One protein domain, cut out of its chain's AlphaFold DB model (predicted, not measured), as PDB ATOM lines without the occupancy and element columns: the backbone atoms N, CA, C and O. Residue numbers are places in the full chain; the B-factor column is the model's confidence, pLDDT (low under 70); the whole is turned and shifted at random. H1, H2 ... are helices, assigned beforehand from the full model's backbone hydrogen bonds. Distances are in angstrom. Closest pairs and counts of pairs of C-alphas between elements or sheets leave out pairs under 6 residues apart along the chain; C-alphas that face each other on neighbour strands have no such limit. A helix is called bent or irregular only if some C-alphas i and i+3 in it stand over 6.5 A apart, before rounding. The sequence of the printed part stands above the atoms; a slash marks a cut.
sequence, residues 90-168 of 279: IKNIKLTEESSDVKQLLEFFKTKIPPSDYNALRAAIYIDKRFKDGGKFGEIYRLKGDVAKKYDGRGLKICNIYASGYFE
ATOM      1  N   ILE A  90      -5.425 -25.233  35.123       80.69
ATOM      2  CA  ILE A  90      -6.826 -25.458  34.723       80.69
ATOM      3  C   ILE A  90      -7.420 -24.205  34.072       80.69
ATOM      4  O   ILE A  90      -8.110 -24.311  33.056       80.69
ATOM      5  N   LYS A  91      -7.156 -23.019  34.629       82.81
ATOM      6  CA  LYS A  91      -7.612 -21.747  34.060       82.81
ATOM      7  C   LYS A  91      -7.013 -21.524  32.671       82.81
ATOM      8  O   LYS A  91      -7.750 -21.211  31.741       82.81
ATOM      9  N   ASN A  92      -5.711 -21.743  32.510       85.69
ATOM     10  CA  ASN A  92      -5.027 -21.566  31.229       85.69
ATOM     11  C   ASN A  92      -5.504 -22.569  30.167       85.69
ATOM     12  O   ASN A  92      -5.630 -22.209  28.996       85.69
ATOM     13  N   ILE A  93      -5.824 -23.803  30.571       85.69
ATOM     14  CA  ILE A  93      -6.462 -24.794  29.696       85.69
ATOM     15  C   ILE A  93      -7.821 -24.271  29.220       85.69
ATOM     16  O   ILE A  93      -8.056 -24.228  28.019       85.69
ATOM     17  N   LYS A  94      -8.689 -23.801  30.124       86.12
ATOM     18  CA  LYS A  94     -10.008 -23.262  29.743       86.12
ATOM     19  C   LYS A  94      -9.900 -22.077  28.781       86.12
ATOM     20  O   LYS A  94     -10.555 -22.085  27.750       86.12
ATOM     21  N   LEU A  95      -9.011 -21.124  29.062       87.25
ATOM     22  CA  LEU A  95      -8.765 -19.981  28.171       87.25
ATOM     23  C   LEU A  95      -8.265 -20.417  26.785       87.25
ATOM     24  O   LEU A  95      -8.590 -19.803  25.776       87.25
ATOM     25  N   THR A  96      -7.476 -21.492  26.719       87.75
ATOM     26  CA  THR A  96      -7.028 -22.066  25.442       87.75
ATOM     27  C   THR A  96      -8.202 -22.649  24.650       87.75
ATOM     28  O   THR A  96      -8.303 -22.442  23.439       87.75
ATOM     29  N   GLU A  97      -9.106 -23.338  25.345       89.62
ATOM     30  CA  GLU A  97     -10.303 -23.963  24.773       89.62
ATOM     31  C   GLU A  97     -11.346 -22.951  24.274       89.62
ATOM     32  O   GLU A  97     -12.204 -23.314  23.474       89.62
ATOM     33  N   GLU A  98     -11.271 -21.692  24.710       89.62
ATOM     34  CA  GLU A  98     -12.203 -20.627  24.319       89.62
ATOM     35  C   GLU A  98     -11.910 -20.013  22.941       89.62
ATOM     36  O   GLU A  98     -12.765 -19.318  22.389       89.62
ATOM     37  N   SER A  99     -10.739 -20.276  22.349       90.31
ATOM     38  CA  SER A  99     -10.458 -19.824  20.980       90.31
ATOM     39  C   SER A  99     -11.392 -20.500  19.966       90.31
ATOM     40  O   SER A  99     -11.685 -21.689  20.087       90.31
ATOM     41  N   SER A 100     -11.870 -19.742  18.967       88.00
ATOM     42  CA  SER A 100     -12.905 -20.188  18.011       88.00
ATOM     43  C   SER A 100     -12.602 -21.559  17.401       88.00
ATOM     44  O   SER A 100     -13.426 -22.469  17.483       88.00
ATOM     45  N   ASP A 101     -11.408 -21.723  16.834       90.56
ATOM     46  CA  ASP A 101     -11.060 -22.923  16.069       90.56
ATOM     47  C   ASP A 101     -10.902 -24.145  16.981       90.56
ATOM     48  O   ASP A 101     -11.417 -25.226  16.688       90.56
ATOM     49  N   VAL A 102     -10.274 -23.958  18.146       93.62
ATOM     50  CA  VAL A 102     -10.133 -25.006  19.163       93.62
ATOM     51  C   VAL A 102     -11.495 -25.437  19.689       93.62
ATOM     52  O   VAL A 102     -11.758 -26.634  19.824       93.62
ATOM     53  N   LYS A 103     -12.376 -24.474  19.972       94.94
ATOM     54  CA  LYS A 103     -13.722 -24.750  20.461       94.94
ATOM     55  C   LYS A 103     -14.501 -25.591  19.454       94.94
ATOM     56  O   LYS A 103     -15.059 -26.617  19.836       94.94
ATOM     57  N   GLN A 104     -14.482 -25.210  18.177       95.81
ATOM     58  CA  GLN A 104     -15.146 -25.960  17.107       95.81
ATOM     59  C   GLN A 104     -14.593 -27.384  16.975       95.81
ATOM     60  O   GLN A 104     -15.361 -28.338  16.833       95.81
ATOM     61  N   LEU A 105     -13.270 -27.552  17.058       96.88
ATOM     62  CA  LEU A 105     -12.629 -28.865  17.009       96.88
ATOM     63  C   LEU A 105     -13.059 -29.757  18.183       96.88
ATOM     64  O   LEU A 105     -13.429 -30.920  17.995       96.88
ATOM     65  N   LEU A 106     -13.030 -29.220  19.401       96.88
ATOM     66  CA  LEU A 106     -13.412 -29.953  20.604       96.88
ATOM     67  C   LEU A 106     -14.899 -30.310  20.596       96.88
ATOM     68  O   LEU A 106     -15.254 -31.457  20.871       96.88
ATOM     69  N   GLU A 107     -15.770 -29.374  20.225       96.81
ATOM     70  CA  GLU A 107     -17.201 -29.640  20.060       96.81
ATOM     71  C   GLU A 107     -17.451 -30.729  19.016       96.81
ATOM     72  O   GLU A 107     -18.264 -31.629  19.250       96.81
ATOM     73  N   PHE A 108     -16.699 -30.717  17.910       97.38
ATOM     74  CA  PHE A 108     -16.778 -31.768  16.910       97.38
ATOM     75  C   PHE A 108     -16.436 -33.135  17.518       97.38
ATOM     76  O   PHE A 108     -17.228 -34.067  17.371       97.38
ATOM     77  N   PHE A 109     -15.316 -33.281  18.228       97.44
ATOM     78  CA  PHE A 109     -14.835 -34.590  18.684       97.44
ATOM     79  C   PHE A 109     -15.457 -35.117  19.985       97.44
ATOM     80  O   PHE A 109     -15.413 -36.328  20.211       97.44
ATOM     81  N   LYS A 110     -16.092 -34.269  20.806       95.56
ATOM     82  CA  LYS A 110     -16.584 -34.589  22.165       95.56
ATOM     83  C   LYS A 110     -17.340 -35.914  22.308       95.56
ATOM     84  O   LYS A 110     -17.207 -36.586  23.326       95.56
ATOM     85  N   THR A 111     -18.139 -36.293  21.313       94.38
ATOM     86  CA  THR A 111     -18.943 -37.533  21.324       94.38
ATOM     87  C   THR A 111     -18.532 -38.543  20.248       94.38
ATOM     88  O   THR A 111     -19.126 -39.626  20.151       94.38
ATOM     89  N   LYS A 112     -17.520 -38.201  19.442       95.12
ATOM     90  CA  LYS A 112     -17.073 -38.969  18.272       95.12
ATOM     91  C   LYS A 112     -15.886 -39.880  18.573       95.12
ATOM     92  O   LYS A 112     -15.775 -40.919  17.937       95.12
ATOM     93  N   ILE A 113     -15.054 -39.534  19.556       96.50
ATOM     94  CA  ILE A 113     -13.900 -40.335  20.003       96.50
ATOM     95  C   ILE A 113     -14.071 -40.793  21.462       96.50
ATOM     96  O   ILE A 113     -14.951 -40.281  22.162       96.50
ATOM     97  N   PRO A 114     -13.268 -41.763  21.946       95.69
ATOM     98  CA  PRO A 114     -13.327 -42.205  23.335       95.69
ATOM     99  C   PRO A 114     -13.134 -41.047  24.333       95.69
ATOM    100  O   PRO A 114     -12.298 -40.172  24.092       95.69
ATOM    101  N   PRO A 115     -13.832 -41.035  25.486       94.81
ATOM    102  CA  PRO A 115     -13.698 -39.957  26.471       94.81
ATOM    103  C   PRO A 115     -12.272 -39.761  27.009       94.81
ATOM    104  O   PRO A 115     -11.869 -38.634  27.302       94.81
ATOM    105  N   SER A 116     -11.492 -40.840  27.140       94.56
ATOM    106  CA  SER A 116     -10.071 -40.775  27.512       94.56
ATOM    107  C   SER A 116      -9.271 -39.957  26.502       94.56
ATOM    108  O   SER A 116      -8.541 -39.042  26.878       94.56
ATOM    109  N   ASP A 117      -9.479 -40.237  25.221       97.25
ATOM    110  CA  ASP A 117      -8.771 -39.611  24.113       97.25
ATOM    111  C   ASP A 117      -9.196 -38.169  23.911       97.25
ATOM    112  O   ASP A 117      -8.361 -37.319  23.635       97.25
ATOM    113  N   TYR A 118     -10.482 -37.877  24.101       97.69
ATOM    114  CA  TYR A 118     -10.977 -36.508  24.099       97.69
ATOM    115  C   TYR A 118     -10.260 -35.658  25.154       97.69
ATOM    116  O   TYR A 118      -9.827 -34.541  24.878       97.69
ATOM    117  N   ASN A 119     -10.063 -36.193  26.359       94.62
ATOM    118  CA  ASN A 119      -9.315 -35.475  27.386       94.62
ATOM    119  C   ASN A 119      -7.811 -35.387  27.072       94.62
ATOM    120  O   ASN A 119      -7.194 -34.365  27.375       94.62
ATOM    121  N   ALA A 120      -7.229 -36.410  26.441       96.88
ATOM    122  CA  ALA A 120      -5.859 -36.340  25.939       96.88
ATOM    123  C   ALA A 120      -5.710 -35.287  24.824       96.88
ATOM    124  O   ALA A 120      -4.717 -34.568  24.811       96.88
ATOM    125  N   LEU A 121      -6.709 -35.129  23.949       97.81
ATOM    126  CA  LEU A 121      -6.753 -34.096  22.912       97.81
ATOM    127  C   LEU A 121      -6.792 -32.694  23.530       97.81
ATOM    128  O   LEU A 121      -6.021 -31.830  23.129       97.81
ATOM    129  N   ARG A 122      -7.612 -32.471  24.564       97.06
ATOM    130  CA  ARG A 122      -7.621 -31.200  25.315       97.06
ATOM    131  C   ARG A 122      -6.244 -30.861  25.891       97.06
ATOM    132  O   ARG A 122      -5.784 -29.727  25.783       97.06
ATOM    133  N   ALA A 123      -5.565 -31.854  26.466       95.50
ATOM    134  CA  ALA A 123      -4.204 -31.679  26.962       95.50
ATOM    135  C   ALA A 123      -3.202 -31.416  25.824       95.50
ATOM    136  O   ALA A 123      -2.348 -30.543  25.961       95.50
ATOM    137  N   ALA A 124      -3.328 -32.121  24.697       97.44
ATOM    138  CA  ALA A 124      -2.504 -31.928  23.508       97.44
ATOM    139  C   ALA A 124      -2.609 -30.501  22.958       97.44
ATOM    140  O   ALA A 124      -1.581 -29.879  22.708       97.44
ATOM    141  N   ILE A 125      -3.829 -29.965  22.856       97.12
ATOM    142  CA  ILE A 125      -4.097 -28.586  22.431       97.12
ATOM    143  C   ILE A 125      -3.371 -27.585  23.327       97.12
ATOM    144  O   ILE A 125      -2.679 -26.689  22.846       97.12
ATOM    145  N   TYR A 126      -3.496 -27.750  24.645       95.75
ATOM    146  CA  TYR A 126      -2.814 -26.875  25.589       95.75
ATOM    147  C   TYR A 126      -1.287 -26.955  25.447       95.75
ATOM    148  O   TYR A 126      -0.617 -25.927  25.401       95.75
ATOM    149  N   ILE A 127      -0.731 -28.166  25.345       95.88
ATOM    150  CA  ILE A 127       0.714 -28.381  25.187       95.88
ATOM    151  C   ILE A 127       1.231 -27.736  23.898       95.88
ATOM    152  O   ILE A 127       2.268 -27.075  23.926       95.88
ATOM    153  N   ASP A 128       0.518 -27.913  22.788       95.19
ATOM    154  CA  ASP A 128       0.873 -27.335  21.493       95.19
ATOM    155  C   ASP A 128       0.836 -25.802  21.530       95.19
ATOM    156  O   ASP A 128       1.800 -25.156  21.120       95.19
ATOM    157  N   LYS A 129      -0.204 -25.208  22.134       94.25
ATOM    158  CA  LYS A 129      -0.254 -23.758  22.366       94.25
ATOM    159  C   LYS A 129       0.953 -23.288  23.178       94.25
ATOM    160  O   LYS A 129       1.636 -22.357  22.769       94.25
ATOM    161  N   ARG A 130       1.253 -23.944  24.305       93.81
ATOM    162  CA  ARG A 130       2.414 -23.589  25.140       93.81
ATOM    163  C   ARG A 130       3.724 -23.689  24.367       93.81
ATOM    164  O   ARG A 130       4.594 -22.853  24.571       93.81
ATOM    165  N   PHE A 131       3.867 -24.680  23.492       92.25
ATOM    166  CA  PHE A 131       5.039 -24.812  22.630       92.25
ATOM    167  C   PHE A 131       5.131 -23.660  21.616       92.25
ATOM    168  O   PHE A 131       6.179 -23.023  21.526       92.25
ATOM    169  N   LYS A 132       4.032 -23.344  20.918       90.88
ATOM    170  CA  LYS A 132       3.942 -22.234  19.950       90.88
ATOM    171  C   LYS A 132       4.177 -20.862  20.590       90.88
ATOM    172  O   LYS A 132       4.822 -20.015  19.985       90.88
ATOM    173  N   ASP A 133       3.750 -20.683  21.837       92.50
ATOM    174  CA  ASP A 133       3.976 -19.473  22.637       92.50
ATOM    175  C   ASP A 133       5.421 -19.376  23.195       92.50
ATOM    176  O   ASP A 133       5.720 -18.497  24.006       92.50
ATOM    177  N   GLY A 134       6.334 -20.279  22.811       90.25
ATOM    178  CA  GLY A 134       7.741 -20.254  23.232       90.25
ATOM    179  C   GLY A 134       8.015 -20.900  24.595       90.25
ATOM    180  O   GLY A 134       9.000 -20.570  25.261       90.25
ATOM    181  N   GLY A 135       7.151 -21.814  25.039       90.69
ATOM    182  CA  GLY A 135       7.311 -22.562  26.284       90.69
ATOM    183  C   GLY A 135       8.653 -23.296  26.373       90.69
ATOM    184  O   GLY A 135       9.169 -23.844  25.397       90.69
ATOM    185  N   LYS A 136       9.236 -23.332  27.577       89.62
ATOM    186  CA  LYS A 136      10.554 -23.952  27.799       89.62
ATOM    187  C   LYS A 136      10.478 -25.466  27.614       89.62
ATOM    188  O   LYS A 136       9.535 -26.102  28.081       89.62
ATOM    189  N   PHE A 137      11.532 -26.070  27.064       85.94
ATOM    190  CA  PHE A 137      11.603 -27.523  26.841       85.94
ATOM    191  C   PHE A 137      11.234 -28.352  28.085       85.94
ATOM    192  O   PHE A 137      10.435 -29.277  27.987       85.94
ATOM    193  N   GLY A 138      11.752 -27.990  29.266       87.19
ATOM    194  CA  GLY A 138      11.444 -28.695  30.517       87.19
ATOM    195  C   GLY A 138       9.969 -28.618  30.935       87.19
ATOM    196  O   GLY A 138       9.439 -29.584  31.478       87.19
ATOM    197  N   GLU A 139       9.282 -27.509  30.639       89.69
ATOM    198  CA  GLU A 139       7.840 -27.357  30.879       89.69
ATOM    199  C   GLU A 139       7.046 -28.282  29.952       89.69
ATOM    200  O   GLU A 139       6.234 -29.077  30.422       89.69
ATOM    201  N   ILE A 140       7.332 -28.229  28.648       92.62
ATOM    202  CA  ILE A 140       6.670 -29.063  27.636       92.62
ATOM    203  C   ILE A 140       6.900 -30.550  27.920       92.62
ATOM    204  O   ILE A 140       5.965 -31.349  27.860       92.62
ATOM    205  N   TYR A 141       8.129 -30.921  28.286       90.12
ATOM    206  CA  TYR A 141       8.483 -32.287  28.654       90.12
ATOM    207  C   TYR A 141       7.701 -32.765  29.881       90.12
ATOM    208  O   TYR A 141       7.147 -33.864  29.864       90.12
ATOM    209  N   ARG A 142       7.589 -31.929  30.924       92.31
ATOM    210  CA  ARG A 142       6.795 -32.250  32.117       92.31
ATOM    211  C   ARG A 142       5.321 -32.459  31.770       92.31
ATOM    212  O   ARG A 142       4.758 -33.471  32.171       92.31
ATOM    213  N   LEU A 143       4.721 -31.553  30.994       93.00
ATOM    214  CA  LEU A 143       3.314 -31.659  30.591       93.00
ATOM    215  C   LEU A 143       3.048 -32.932  29.773       93.00
ATOM    216  O   LEU A 143       2.090 -33.651  30.055       93.00
ATOM    217  N   LYS A 144       3.920 -33.262  28.809       93.19
ATOM    218  CA  LYS A 144       3.842 -34.536  28.073       93.19
ATOM    219  C   LYS A 144       4.004 -35.740  29.008       93.19
ATOM    220  O   LYS A 144       3.293 -36.728  28.851       93.19
ATOM    221  N   GLY A 145       4.883 -35.655  30.007       91.25
ATOM    222  CA  GLY A 145       5.036 -36.679  31.042       91.25
ATOM    223  C   GLY A 145       3.768 -36.887  31.875       91.25
ATOM    224  O   GLY A 145       3.404 -38.027  32.158       91.25
ATOM    225  N   ASP A 146       3.060 -35.814  32.227       89.75
ATOM    226  CA  ASP A 146       1.796 -35.893  32.967       89.75
ATOM    227  C   ASP A 146       0.676 -36.510  32.108       89.75
ATOM    228  O   ASP A 146      -0.092 -37.344  32.596       89.75
ATOM    229  N   VAL A 147       0.638 -36.195  30.807       93.94
ATOM    230  CA  VAL A 147      -0.241 -36.872  29.836       93.94
ATOM    231  C   VAL A 147       0.082 -38.363  29.751       93.94
ATOM    232  O   VAL A 147      -0.832 -39.177  29.845       93.94
ATOM    233  N   ALA A 148       1.359 -38.733  29.634       92.06
ATOM    234  CA  ALA A 148       1.783 -40.129  29.543       92.06
ATOM    235  C   ALA A 148       1.440 -40.935  30.804       92.06
ATOM    236  O   ALA A 148       1.048 -42.092  30.714       92.06
ATOM    237  N   LYS A 149       1.542 -40.331  31.993       89.06
ATOM    238  CA  LYS A 149       1.135 -40.985  33.246       89.06
ATOM    239  C   LYS A 149      -0.368 -41.254  33.300       89.06
ATOM    240  O   LYS A 149      -0.781 -42.252  33.880       89.06
ATOM    241  N   LYS A 150      -1.181 -40.357  32.735       90.50
ATOM    242  CA  LYS A 150      -2.646 -40.419  32.834       90.50
ATOM    243  C   LYS A 150      -3.308 -41.207  31.702       90.50
ATOM    244  O   LYS A 150      -4.339 -41.832  31.926       90.50
ATOM    245  N   TYR A 151      -2.741 -41.147  30.502       91.56
ATOM    246  CA  TYR A 151      -3.316 -41.683  29.264       91.56
ATOM    247  C   TYR A 151      -2.339 -42.581  28.504       91.56
ATOM    248  O   TYR A 151      -2.496 -42.747  27.298       91.56
ATOM    249  N   ASP A 152      -1.309 -43.085  29.189       92.75
ATOM    250  CA  ASP A 152      -0.275 -43.965  28.650       92.75
ATOM    251  C   ASP A 152       0.413 -43.428  27.371       92.75
ATOM    252  O   ASP A 152       0.451 -42.223  27.091       92.75
ATOM    253  N   GLY A 153       1.035 -44.322  26.597       91.19
ATOM    254  CA  GLY A 153       1.659 -43.969  25.322       91.19
ATOM    255  C   GLY A 153       0.663 -43.425  24.292       91.19
ATOM    256  O   GLY A 153       1.051 -42.646  23.423       91.19
ATOM    257  N   ARG A 154      -0.621 -43.781  24.387       94.94
ATOM    258  CA  ARG A 154      -1.699 -43.296  23.524       94.94
ATOM    259  C   ARG A 154      -1.893 -41.791  23.660       94.94
ATOM    260  O   ARG A 154      -2.023 -41.111  22.644       94.94
ATOM    261  N   GLY A 155      -1.831 -41.252  24.878       96.12
ATOM    262  CA  GLY A 155      -1.890 -39.808  25.108       96.12
ATOM    263  C   GLY A 155      -0.769 -39.045  24.396       96.12
ATOM    264  O   GLY A 155      -1.008 -37.984  23.817       96.12
ATOM    265  N   LEU A 156       0.444 -39.609  24.365       95.00
ATOM    266  CA  LEU A 156       1.571 -39.022  23.632       95.00
ATOM    267  C   LEU A 156       1.359 -39.055  22.113       95.00
ATOM    268  O   LEU A 156       1.658 -38.068  21.444       95.00
ATOM    269  N   LYS A 157       0.799 -40.144  21.576       95.69
ATOM    270  CA  LYS A 157       0.452 -40.238  20.148       95.69
ATOM    271  C   LYS A 157      -0.600 -39.203  19.764       95.69
ATOM    272  O   LYS A 157      -0.458 -38.543  18.744       95.69
ATOM    273  N   ILE A 158      -1.608 -38.982  20.611       97.31
ATOM    274  CA  ILE A 158      -2.603 -37.918  20.405       97.31
ATOM    275  C   ILE A 158      -1.937 -36.535  20.394       97.31
ATOM    276  O   ILE A 158      -2.261 -35.724  19.531       97.31
ATOM    277  N   CYS A 159      -0.966 -36.281  21.282       96.44
ATOM    278  CA  CYS A 159      -0.191 -35.037  21.252       96.44
ATOM    279  C   CYS A 159       0.539 -34.838  19.920       96.44
ATOM    280  O   CYS A 159       0.519 -33.741  19.373       96.44
ATOM    281  N   ASN A 160       1.167 -35.893  19.404       94.69
ATOM    282  CA  ASN A 160       1.876 -35.858  18.128       94.69
ATOM    283  C   ASN A 160       0.913 -35.614  16.952       94.69
ATOM    284  O   ASN A 160       1.116 -34.697  16.166       94.69
ATOM    285  N   ILE A 161      -0.175 -36.386  16.875       95.44
ATOM    286  CA  ILE A 161      -1.203 -36.291  15.826       95.44
ATOM    287  C   ILE A 161      -1.845 -34.900  15.801       95.44
ATOM    288  O   ILE A 161      -2.049 -34.345  14.722       95.44
ATOM    289  N   TYR A 162      -2.154 -34.331  16.971       96.00
ATOM    290  CA  TYR A 162      -2.704 -32.980  17.063       96.00
ATOM    291  C   TYR A 162      -1.697 -31.914  16.629       96.00
ATOM    292  O   TYR A 162      -2.031 -31.080  15.795       96.00
ATOM    293  N   ALA A 163      -0.458 -31.962  17.129       93.81
ATOM    294  CA  ALA A 163       0.570 -30.980  16.770       93.81
ATOM    295  C   ALA A 163       0.875 -30.966  15.258       93.81
ATOM    296  O   ALA A 163       1.216 -29.923  14.706       93.81
ATOM    297  N   SER A 164       0.705 -32.104  14.579       91.94
ATOM    298  CA  SER A 164       0.822 -32.227  13.118       91.94
ATOM    299  C   SER A 164      -0.440 -31.828  12.337       91.94
ATOM    300  O   SER A 164      -0.450 -31.953  11.116       91.94
ATOM    301  N   GLY A 165      -1.514 -31.394  13.006       93.38
ATOM    302  CA  GLY A 165      -2.768 -30.964  12.374       93.38
ATOM    303  C   GLY A 165      -3.612 -32.098  11.780       93.38
ATOM    304  O   GLY A 165      -4.489 -31.859  10.949       93.38
ATOM    305  N   TYR A 166      -3.365 -33.356  12.162       95.12
ATOM    306  CA  TYR A 166      -4.085 -34.503  11.593       95.12
ATOM    307  C   TYR A 166      -5.507 -34.656  12.125       95.12
ATOM    308  O   TYR A 166      -6.316 -35.328  11.486       95.12
ATOM    309  N   PHE A 167      -5.849 -34.031  13.254       95.88
ATOM    310  CA  PHE A 167      -7.241 -33.997  13.699       95.88
ATOM    311  C   PHE A 167      -8.118 -33.234  12.699       95.88
ATOM    312  O   PHE A 167      -9.182 -33.728  12.330       95.88
ATOM    313  N   GLU A 168      -7.643 -32.092  12.212       95.50
ATOM    314  CA  GLU A 168      -8.322 -31.233  11.244       95.50
ATOM    315  C   GLU A 168      -8.238 -31.778   9.820       95.50
ATOM    316  O   GLU A 168      -9.240 -31.806   9.113       95.50
TER     317      GLU A 168
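What this domain is: This is residues 90 to 168 of the 279 residues of an uncharacterized protein of uncultured archaeon (UniProt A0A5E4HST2). H3 runs between H2 and H4a in a row; H4b, the bent H4's other arm, folds back across one face and H1 crosses the opposite one. 79 residues are printed, with helices H1 to H4 and no named strand: all helix. It is compact, radius of gyration of the C-alphas 11.7 A, spans 32 by 26 by 23 A.

How they stand to each other: Start at H1, residues 90 to 97: it touches H3, residues 115 to 132, at 86 degrees; C-alphas 93 and 126 are closest, 5.9 A. H4, residues 137 to 163, is one helix by hydrogen bonds but bent, C-alphas 150 and 153 being 9.4 A apart. H3 forms hairpins with H2, residues 100 to 109, and arm H4a, to residue 150. H4b, from residue 153, touches H3 at a steep tilt of 50 degrees. In H1, H2, H3 and the arms H4a and H4b, every O i to N i+4 pair is within hydrogen-bond range.

Where its parts are: Find C-alpha 90 at (-6.826, -25.458, 34.723); H3 is 25.8 A long; H4b ends at C-alpha 163, (0.570, -30.980, 16.770).

The domain as a whole: The printed part has no cut; its links are tight.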